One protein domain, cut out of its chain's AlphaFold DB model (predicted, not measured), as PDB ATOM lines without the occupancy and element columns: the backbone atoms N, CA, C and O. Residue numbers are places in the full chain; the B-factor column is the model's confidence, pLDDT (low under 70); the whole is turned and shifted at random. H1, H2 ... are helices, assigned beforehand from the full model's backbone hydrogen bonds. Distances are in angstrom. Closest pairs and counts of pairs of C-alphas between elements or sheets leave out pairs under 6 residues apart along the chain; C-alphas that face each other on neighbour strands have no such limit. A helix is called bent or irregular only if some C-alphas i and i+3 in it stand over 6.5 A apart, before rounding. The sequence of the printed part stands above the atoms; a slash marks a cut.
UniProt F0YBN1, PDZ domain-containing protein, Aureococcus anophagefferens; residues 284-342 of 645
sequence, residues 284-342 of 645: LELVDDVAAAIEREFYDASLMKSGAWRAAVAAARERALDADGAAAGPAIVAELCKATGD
ATOM      1  N   LEU A 284     168.412 235.286 286.505       85.12
ATOM      2  CA  LEU A 284     168.541 234.855 285.111       85.12
ATOM      3  C   LEU A 284     167.639 233.656 284.812       85.12
ATOM      4  O   LEU A 284     166.937 233.656 283.805       85.12
ATOM      5  N   GLU A 285     167.613 232.673 285.712       84.38
ATOM      6  CA  GLU A 285     166.746 231.499 285.567       84.38
ATOM      7  C   GLU A 285     165.269 231.905 285.589       84.38
ATOM      8  O   GLU A 285     164.494 231.466 284.744       84.38
ATOM      9  N   LEU A 286     164.888 232.829 286.481       86.31
ATOM     10  CA  LEU A 286     163.523 233.354 286.532       86.31
ATOM     11  C   LEU A 286     163.122 234.058 285.223       86.31
ATOM     12  O   LEU A 286     161.991 233.900 284.760       86.31
ATOM     13  N   VAL A 287     164.034 234.829 284.619       91.50
ATOM     14  CA  VAL A 287     163.816 235.446 283.300       91.50
ATOM     15  C   VAL A 287     163.604 234.383 282.228       91.50
ATOM     16  O   VAL A 287     162.664 234.509 281.441       91.50
ATOM     17  N   ASP A 288     164.429 233.339 282.209       91.00
ATOM     18  CA  ASP A 288     164.338 232.261 281.223       91.00
ATOM     19  C   ASP A 288     163.037 231.465 281.347       91.00
ATOM     20  O   ASP A 288     162.370 231.218 280.338       91.00
ATOM     21  N   ASP A 289     162.620 231.136 282.569       90.25
ATOM     22  CA  ASP A 289     161.369 230.424 282.815       90.25
ATOM     23  C   ASP A 289     160.146 231.254 282.413       90.25
ATOM     24  O   ASP A 289     159.228 230.743 281.760       90.25
ATOM     25  N   VAL A 290     160.130 232.547 282.759       92.62
ATOM     26  CA  VAL A 290     159.041 233.461 282.379       92.62
ATOM     27  C   VAL A 290     158.999 233.656 280.865       92.62
ATOM     28  O   VAL A 290     157.919 233.564 280.276       92.62
ATOM     29  N   ALA A 291     160.144 233.879 280.217       95.06
ATOM     30  CA  ALA A 291     160.223 234.022 278.765       95.06
ATOM     31  C   ALA A 291     159.710 232.760 278.058       95.06
ATOM     32  O   ALA A 291     158.821 232.849 277.210       95.06
ATOM     33  N   ALA A 292     160.183 231.579 278.466       92.75
ATOM     34  CA  ALA A 292     159.764 230.304 277.889       92.75
ATOM     35  C   ALA A 292     158.268 230.023 278.110       92.75
ATOM     36  O   ALA A 292     157.590 229.473 277.235       92.75
ATOM     37  N   ALA A 293     157.729 230.398 279.272       92.19
ATOM     38  CA  ALA A 293     156.306 230.289 279.569       92.19
ATOM     39  C   ALA A 293     155.458 231.179 278.644       92.19
ATOM     40  O   ALA A 293     154.473 230.696 278.076       92.19
ATOM     41  N   ILE A 294     155.859 232.439 278.449       95.31
ATOM     42  CA  ILE A 294     155.182 233.380 277.546       95.31
ATOM     43  C   ILE A 294     155.296 232.900 276.092       95.31
ATOM     44  O   ILE A 294     154.279 232.765 275.423       95.31
ATOM     45  N   GLU A 295     156.477 232.528 275.606       94.38
ATOM     46  CA  GLU A 295     156.676 232.054 274.222       94.38
ATOM     47  C   GLU A 295     155.843 230.817 273.875       94.38
ATOM     48  O   GLU A 295     155.306 230.670 272.763       94.38
ATOM     49  N   ARG A 296     155.709 229.909 274.842       91.50
ATOM     50  CA  ARG A 296     154.926 228.689 274.668       91.50
ATOM     51  C   ARG A 296     153.431 228.981 274.597       91.50
ATOM     52  O   ARG A 296     152.754 228.395 273.749       91.50
ATOM     53  N   GLU A 297     152.923 229.830 275.486       92.88
ATOM     54  CA  GLU A 297     151.487 229.928 275.764       92.88
ATOM     55  C   GLU A 297     150.831 231.198 275.214       92.88
ATOM     56  O   GLU A 297     149.625 231.176 274.992       92.88
ATOM     57  N   PHE A 298     151.575 232.280 274.971       95.00
ATOM     58  CA  PHE A 298     150.998 233.559 274.566       95.00
ATOM     59  C   PHE A 298     150.281 233.459 273.216       95.00
ATOM     60  O   PHE A 298     150.759 232.831 272.263       95.00
ATOM     61  N   TYR A 299     149.098 234.069 273.154       91.62
ATOM     62  CA  TYR A 299     148.161 233.899 272.044       91.62
ATOM     63  C   TYR A 299     148.682 234.458 270.708       91.62
ATOM     64  O   TYR A 299     148.395 233.886 269.654       91.62
ATOM     65  N   ASP A 300     149.457 235.548 270.737       91.69
ATOM     66  CA  ASP A 300     149.969 236.211 269.536       91.69
ATOM     67  C   ASP A 300     151.301 235.600 269.066       91.69
ATOM     68  O   ASP A 300     152.392 235.934 269.535       91.69
ATOM     69  N   ALA A 301     151.209 234.710 268.076       90.56
ATOM     70  CA  ALA A 301     152.371 234.084 267.450       90.56
ATOM     71  C   ALA A 301     153.287 235.075 266.717       90.56
ATOM     72  O   ALA A 301     154.471 234.782 266.530       90.56
ATOM     73  N   SER A 302     152.741 236.191 266.229       92.81
ATOM     74  CA  SER A 302     153.498 237.171 265.451       92.81
ATOM     75  C   SER A 302     154.447 237.948 266.355       92.81
ATOM     76  O   SER A 302     155.634 238.062 266.038       92.81
ATOM     77  N   LEU A 303     153.970 238.349 267.538       93.44
ATOM     78  CA  LEU A 303     154.794 238.988 268.555       93.44
ATOM     79  C   LEU A 303     155.925 238.068 269.015       93.44
ATOM     80  O   LEU A 303     157.076 238.497 269.037       93.44
ATOM     81  N   MET A 304     155.635 236.793 269.294       94.00
ATOM     82  CA  MET A 304     156.655 235.835 269.751       94.00
ATOM     83  C   MET A 304     157.763 235.590 268.712       94.00
ATOM     84  O   MET A 304     158.892 235.260 269.063       94.00
ATOM     85  N   LYS A 305     157.477 235.788 267.417       92.38
ATOM     86  CA  LYS A 305     158.470 235.696 266.327       92.38
ATOM     87  C   LYS A 305     159.180 237.025 266.040       92.38
ATOM     88  O   LYS A 305     160.179 237.055 265.307       92.38
ATOM     89  N   SER A 306     158.678 238.126 266.593       95.06
ATOM     90  CA  SER A 306     159.173 239.469 266.313       95.06
ATOM     91  C   SER A 306     160.608 239.674 266.814       95.06
ATOM     92  O   SER A 306     161.080 239.019 267.747       95.06
ATOM     93  N   GLY A 307     161.325 240.605 266.180       95.31
ATOM     94  CA  GLY A 307     162.616 241.071 266.692       95.31
ATOM     95  C   GLY A 307     162.476 241.818 268.022       95.31
ATOM     96  O   GLY A 307     163.362 241.713 268.863       95.31
ATOM     97  N   ALA A 308     161.345 242.499 268.234       94.25
ATOM     98  CA  ALA A 308     161.059 243.249 269.454       94.25
ATOM     99  C   ALA A 308     160.991 242.339 270.690       94.25
ATOM    100  O   ALA A 308     161.644 242.624 271.689       94.25
ATOM    101  N   TRP A 309     160.282 241.208 270.600       96.62
ATOM    102  CA  TRP A 309     160.216 240.239 271.697       96.62
ATOM    103  C   TRP A 309     161.593 239.641 272.019       96.62
ATOM    104  O   TRP A 309     162.023 239.651 273.170       96.62
ATOM    105  N   ARG A 310     162.339 239.207 270.994       97.06
ATOM    106  CA  ARG A 310     163.703 238.678 271.173       97.06
ATOM    107  C   ARG A 310     164.646 239.695 271.817       97.06
ATOM    108  O   ARG A 310     165.438 239.323 272.679       97.06
ATOM    109  N   ALA A 311     164.550 240.965 271.425       96.56
ATOM    110  CA  ALA A 311     165.322 242.044 272.033       96.56
ATOM    111  C   ALA A 311     164.929 242.275 273.503       96.56
ATOM    112  O   ALA A 311     165.811 242.445 274.340       96.56
ATOM    113  N   ALA A 312     163.635 242.217 273.835       97.31
ATOM    114  CA  ALA A 312     163.158 242.351 275.212       97.31
ATOM    115  C   ALA A 312     163.679 241.226 276.123       97.31
ATOM    116  O   ALA A 312     164.154 241.504 277.225       97.31
ATOM    117  N   VAL A 313     163.662 239.973 275.653       97.38
ATOM    118  CA  VAL A 313     164.235 238.830 276.388       97.38
ATOM    119  C   VAL A 313     165.746 238.997 276.569       97.38
ATOM    120  O   VAL A 313     166.254 238.803 277.671       97.38
ATOM    121  N   ALA A 314     166.474 239.398 275.521       96.19
ATOM    122  CA  ALA A 314     167.918 239.626 275.605       96.19
ATOM    123  C   ALA A 314     168.275 240.720 276.629       96.19
ATOM    124  O   ALA A 314     169.134 240.497 277.479       96.19
ATOM    125  N   ALA A 315     167.561 241.848 276.611       94.00
ATOM    126  CA  ALA A 315     167.756 242.933 277.572       94.00
ATOM    127  C   ALA A 315     167.408 242.514 279.012       94.00
ATOM    128  O   ALA A 315     168.084 242.908 279.961       94.00
ATOM    129  N   ALA A 316     166.363 241.699 279.200       94.25
ATOM    130  CA  ALA A 316     166.020 241.155 280.512       94.25
ATOM    131  C   ALA A 316     167.123 240.227 281.052       94.25
ATOM    132  O   ALA A 316     167.468 240.318 282.229       94.25
ATOM    133  N   ARG A 317     167.711 239.381 280.196       93.94
ATOM    134  CA  ARG A 317     168.831 238.496 280.560       93.94
ATOM    135  C   ARG A 317     170.084 239.271 280.947       93.94
ATOM    136  O   ARG A 317     170.700 238.939 281.952       93.94
ATOM    137  N   GLU A 318     170.440 240.301 280.186       91.12
ATOM    138  CA  GLU A 318     171.584 241.170 280.491       91.12
ATOM    139  C   GLU A 318     171.423 241.822 281.870       91.12
ATOM    140  O   GLU A 318     172.265 241.652 282.748       91.12
ATOM    141  N   ARG A 319     170.260 242.430 282.129       88.06
ATOM    142  CA  ARG A 319     169.942 243.003 283.447       88.06
ATOM    143  C   ARG A 319     169.970 241.977 284.575       88.06
ATOM    144  O   ARG A 319     170.286 242.331 285.705       88.06
ATOM    145  N   ALA A 320     169.586 240.733 284.297       87.38
ATOM    146  CA  ALA A 320     169.601 239.661 285.282       87.38
ATOM    147  C   ALA A 320     171.021 239.156 285.585       87.38
ATOM    148  O   ALA A 320     171.286 238.772 286.721       87.38
ATOM    149  N   LEU A 321     171.926 239.182 284.603       86.69
ATOM    150  CA  LEU A 321     173.348 238.863 284.779       86.69
ATOM    151  C   LEU A 321     174.083 239.917 285.616       86.69
ATOM    152  O   LEU A 321     174.976 239.563 286.386       86.69
ATOM    153  N   ASP A 322     173.683 241.181 285.477       82.50
ATOM    154  CA  ASP A 322     174.257 242.320 286.206       82.50
ATOM    155  C   ASP A 322     173.635 242.535 287.596       82.50
ATOM    156  O   ASP A 322     174.096 243.375 288.367       82.50
ATOM    157  N   ALA A 323     172.564 241.811 287.926       80.44
ATOM    158  CA  ALA A 323     171.843 242.000 289.174       80.44
ATOM    159  C   ALA A 323     172.574 241.391 290.382       80.44
ATOM    160  O   ALA A 323     172.868 240.195 290.425       80.44
ATOM    161  N   ASP A 324     172.749 242.196 291.432       67.81
ATOM    162  CA  ASP A 324     173.260 241.731 292.719       67.81
ATOM    163  C   ASP A 324     172.147 241.053 293.541       67.81
ATOM    164  O   ASP A 324     171.436 241.672 294.336       67.81
ATOM    165  N   GLY A 325     172.005 239.740 293.352       64.50
ATOM    166  CA  GLY A 325     171.170 238.867 294.178       64.50
ATOM    167  C   GLY A 325     169.719 238.680 293.713       64.50
ATOM    168  O   GLY A 325     169.193 239.373 292.843       64.50
ATOM    169  N   ALA A 326     169.050 237.708 294.340       67.12
ATOM    170  CA  ALA A 326     167.735 237.186 293.950       67.12
ATOM    171  C   ALA A 326     166.601 238.226 293.890       67.12
ATOM    172  O   ALA A 326     165.642 238.081 293.130       67.12
ATOM    173  N   ALA A 327     166.696 239.289 294.693       70.19
ATOM    174  CA  ALA A 327     165.624 240.267 294.874       70.19
ATOM    175  C   ALA A 327     165.320 241.103 293.615       70.19
ATOM    176  O   ALA A 327     164.222 241.647 293.496       70.19
ATOM    177  N   ALA A 328     166.256 241.194 292.666       76.25
ATOM    178  CA  ALA A 328     166.070 241.948 291.427       76.25
ATOM    179  C   ALA A 328     165.194 241.219 290.389       76.25
ATOM    180  O   ALA A 328     164.542 241.870 289.568       76.25
ATOM    181  N   GLY A 329     165.150 239.881 290.435       84.00
ATOM    182  CA  GLY A 329     164.451 239.039 289.456       84.00
ATOM    183  C   GLY A 329     162.990 239.446 289.213       84.00
ATOM    184  O   GLY A 329     162.642 239.723 288.064       84.00
ATOM    185  N   PRO A 330     162.145 239.575 290.259       83.69
ATOM    186  CA  PRO A 330     160.738 239.965 290.127       83.69
ATOM    187  C   PRO A 330     160.499 241.253 289.332       83.69
ATOM    188  O   PRO A 330     159.574 241.314 288.523       83.69
ATOM    189  N   ALA A 331     161.329 242.281 289.532       82.69
ATOM    190  CA  ALA A 331     161.188 243.550 288.822       82.69
ATOM    191  C   ALA A 331     161.559 243.411 287.337       82.69
ATOM    192  O   ALA A 331     160.885 243.973 286.475       82.69
ATOM    193  N   ILE A 332     162.599 242.632 287.029       90.38
ATOM    194  CA  ILE A 332     163.035 242.375 285.650       90.38
ATOM    195  C   ILE A 332     161.951 241.607 284.887       90.38
ATOM    196  O   ILE A 332     161.576 242.012 283.786       90.38
ATOM    197  N   VAL A 333     161.389 240.547 285.477       91.38
ATOM    198  CA  VAL A 333     160.340 239.761 284.808       91.38
ATOM    199  C   VAL A 333     159.001 240.486 284.724       91.38
ATOM    200  O   VAL A 333     158.257 240.269 283.769       91.38
ATOM    201  N   ALA A 334     158.695 241.385 285.663       84.12
ATOM    202  CA  ALA A 334     157.528 242.256 285.554       84.12
ATOM    203  C   ALA A 334     157.635 243.192 284.338       84.12
ATOM    204  O   ALA A 334     156.662 243.337 283.599       84.12
ATOM    205  N   GLU A 335     158.812 243.776 284.083       89.25
ATOM    206  CA  GLU A 335     159.059 244.564 282.866       89.25
ATOM    207  C   GLU A 335     159.023 243.699 281.600       89.25
ATOM    208  O   GLU A 335     158.417 244.096 280.605       89.25
ATOM    209  N   LEU A 336     159.585 242.486 281.639       95.31
ATOM    210  CA  LEU A 336     159.501 241.551 280.514       95.31
ATOM    211  C   LEU A 336     158.044 241.212 280.156       95.31
ATOM    212  O   LEU A 336     157.691 241.180 278.981       95.31
ATOM    213  N   CYS A 337     157.173 241.019 281.151       93.12
ATOM    214  CA  CYS A 337     155.745 240.795 280.913       93.12
ATOM    215  C   CYS A 337     155.085 241.981 280.190       93.12
ATOM    216  O   CYS A 337     154.278 241.768 279.286       93.12
ATOM    217  N   LYS A 338     155.460 243.229 280.513       91.25
ATOM    218  CA  LYS A 338     154.935 244.428 279.827       91.25
ATOM    219  C   LYS A 338     155.325 244.482 278.351       91.25
ATOM    220  O   LYS A 338     154.559 245.013 277.551       91.25
ATOM    221  N   ALA A 339     156.460 243.893 277.967       94.94
ATOM    222  CA  ALA A 339     156.888 243.819 276.568       94.94
ATOM    223  C   ALA A 339     155.926 243.001 275.681       94.94
ATOM    224  O   ALA A 339     156.000 243.090 274.456       94.94
ATOM    225  N   THR A 340     154.995 242.245 276.275       93.62
ATOM    226  CA  THR A 340     153.913 241.582 275.533       93.62
ATOM    227  C   THR A 340     152.857 242.555 274.993       93.62
ATOM    228  O   THR A 340     152.063 242.178 274.134       93.62
ATOM    229  N   GLY A 341     152.805 243.789 275.513       89.44
ATOM    230  CA  GLY A 341     151.753 244.764 275.207       89.44
ATOM    231  C   GLY A 341     150.368 244.383 275.745       89.44
ATOM    232  O   GLY A 341     149.403 245.109 275.519       89.44
ATOM    233  N   ASP A 342     150.256 243.259 276.454       87.25
ATOM    234  CA  ASP A 342     149.015 242.760 277.025       87.25
ATOM    235  C   ASP A 342     148.963 243.059 278.534       87.25
ATOM    236  O   ASP A 342     149.744 242.482 279.295       87.25
TER     237      ASP A 342
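What this domain is: This is residues 284 to 342 of the 645 residues of the protein "PDZ domain-containing protein" of Aureococcus anophagefferens (UniProt F0YBN1). Three helices of similar length, H1, H3 and H4, lie side by side as an up-and-down bundle, H3 running against H1 and H4 against H3, and short H2 sits at one end. The 59 printed residues have four named helices, H1 to H4 in chain order, and no named strand: all helix. The whole is compact, radius of gyration of the C-alphas 11.0 A, but elongated, 34 by 18 by 16 A.

Where its parts are: H3, residues 307 to 321, spans 21.1 A from C-alpha 307 at (162.616, 241.071, 266.692). H1, residues 284 to 297, spans 20.1 A from (168.541, 234.855, 285.111). H4, residues 326 to 338, spans 20.4 A and is only just irregular: C-alphas 327 and 330 are 6.8 A apart. H2 is residues 301 to 305.

How they stand to each other: H3 touches H4, a helical hairpin at a shallow tilt of 10 degrees; their closest C-alphas, Ala 316 and Ile 332, are 6.1 A apart. H3 touches H1, opposite ways at 24 degrees, closest C-alphas Leu 284 and Ala 320, 4.9 A. H1 touches H4, the same way at 27 degrees, closest C-alphas Val 287 and Val 333, 5.7 A. H2 is apart from H4. Every O i to N i+4 pair is within hydrogen-bond range in H1, H2 and H3; in H4, 7 of 9.

The domain as a whole: The printed part has no cut and its three links are tight. Residues 324 to 326 have pLDDT under 70.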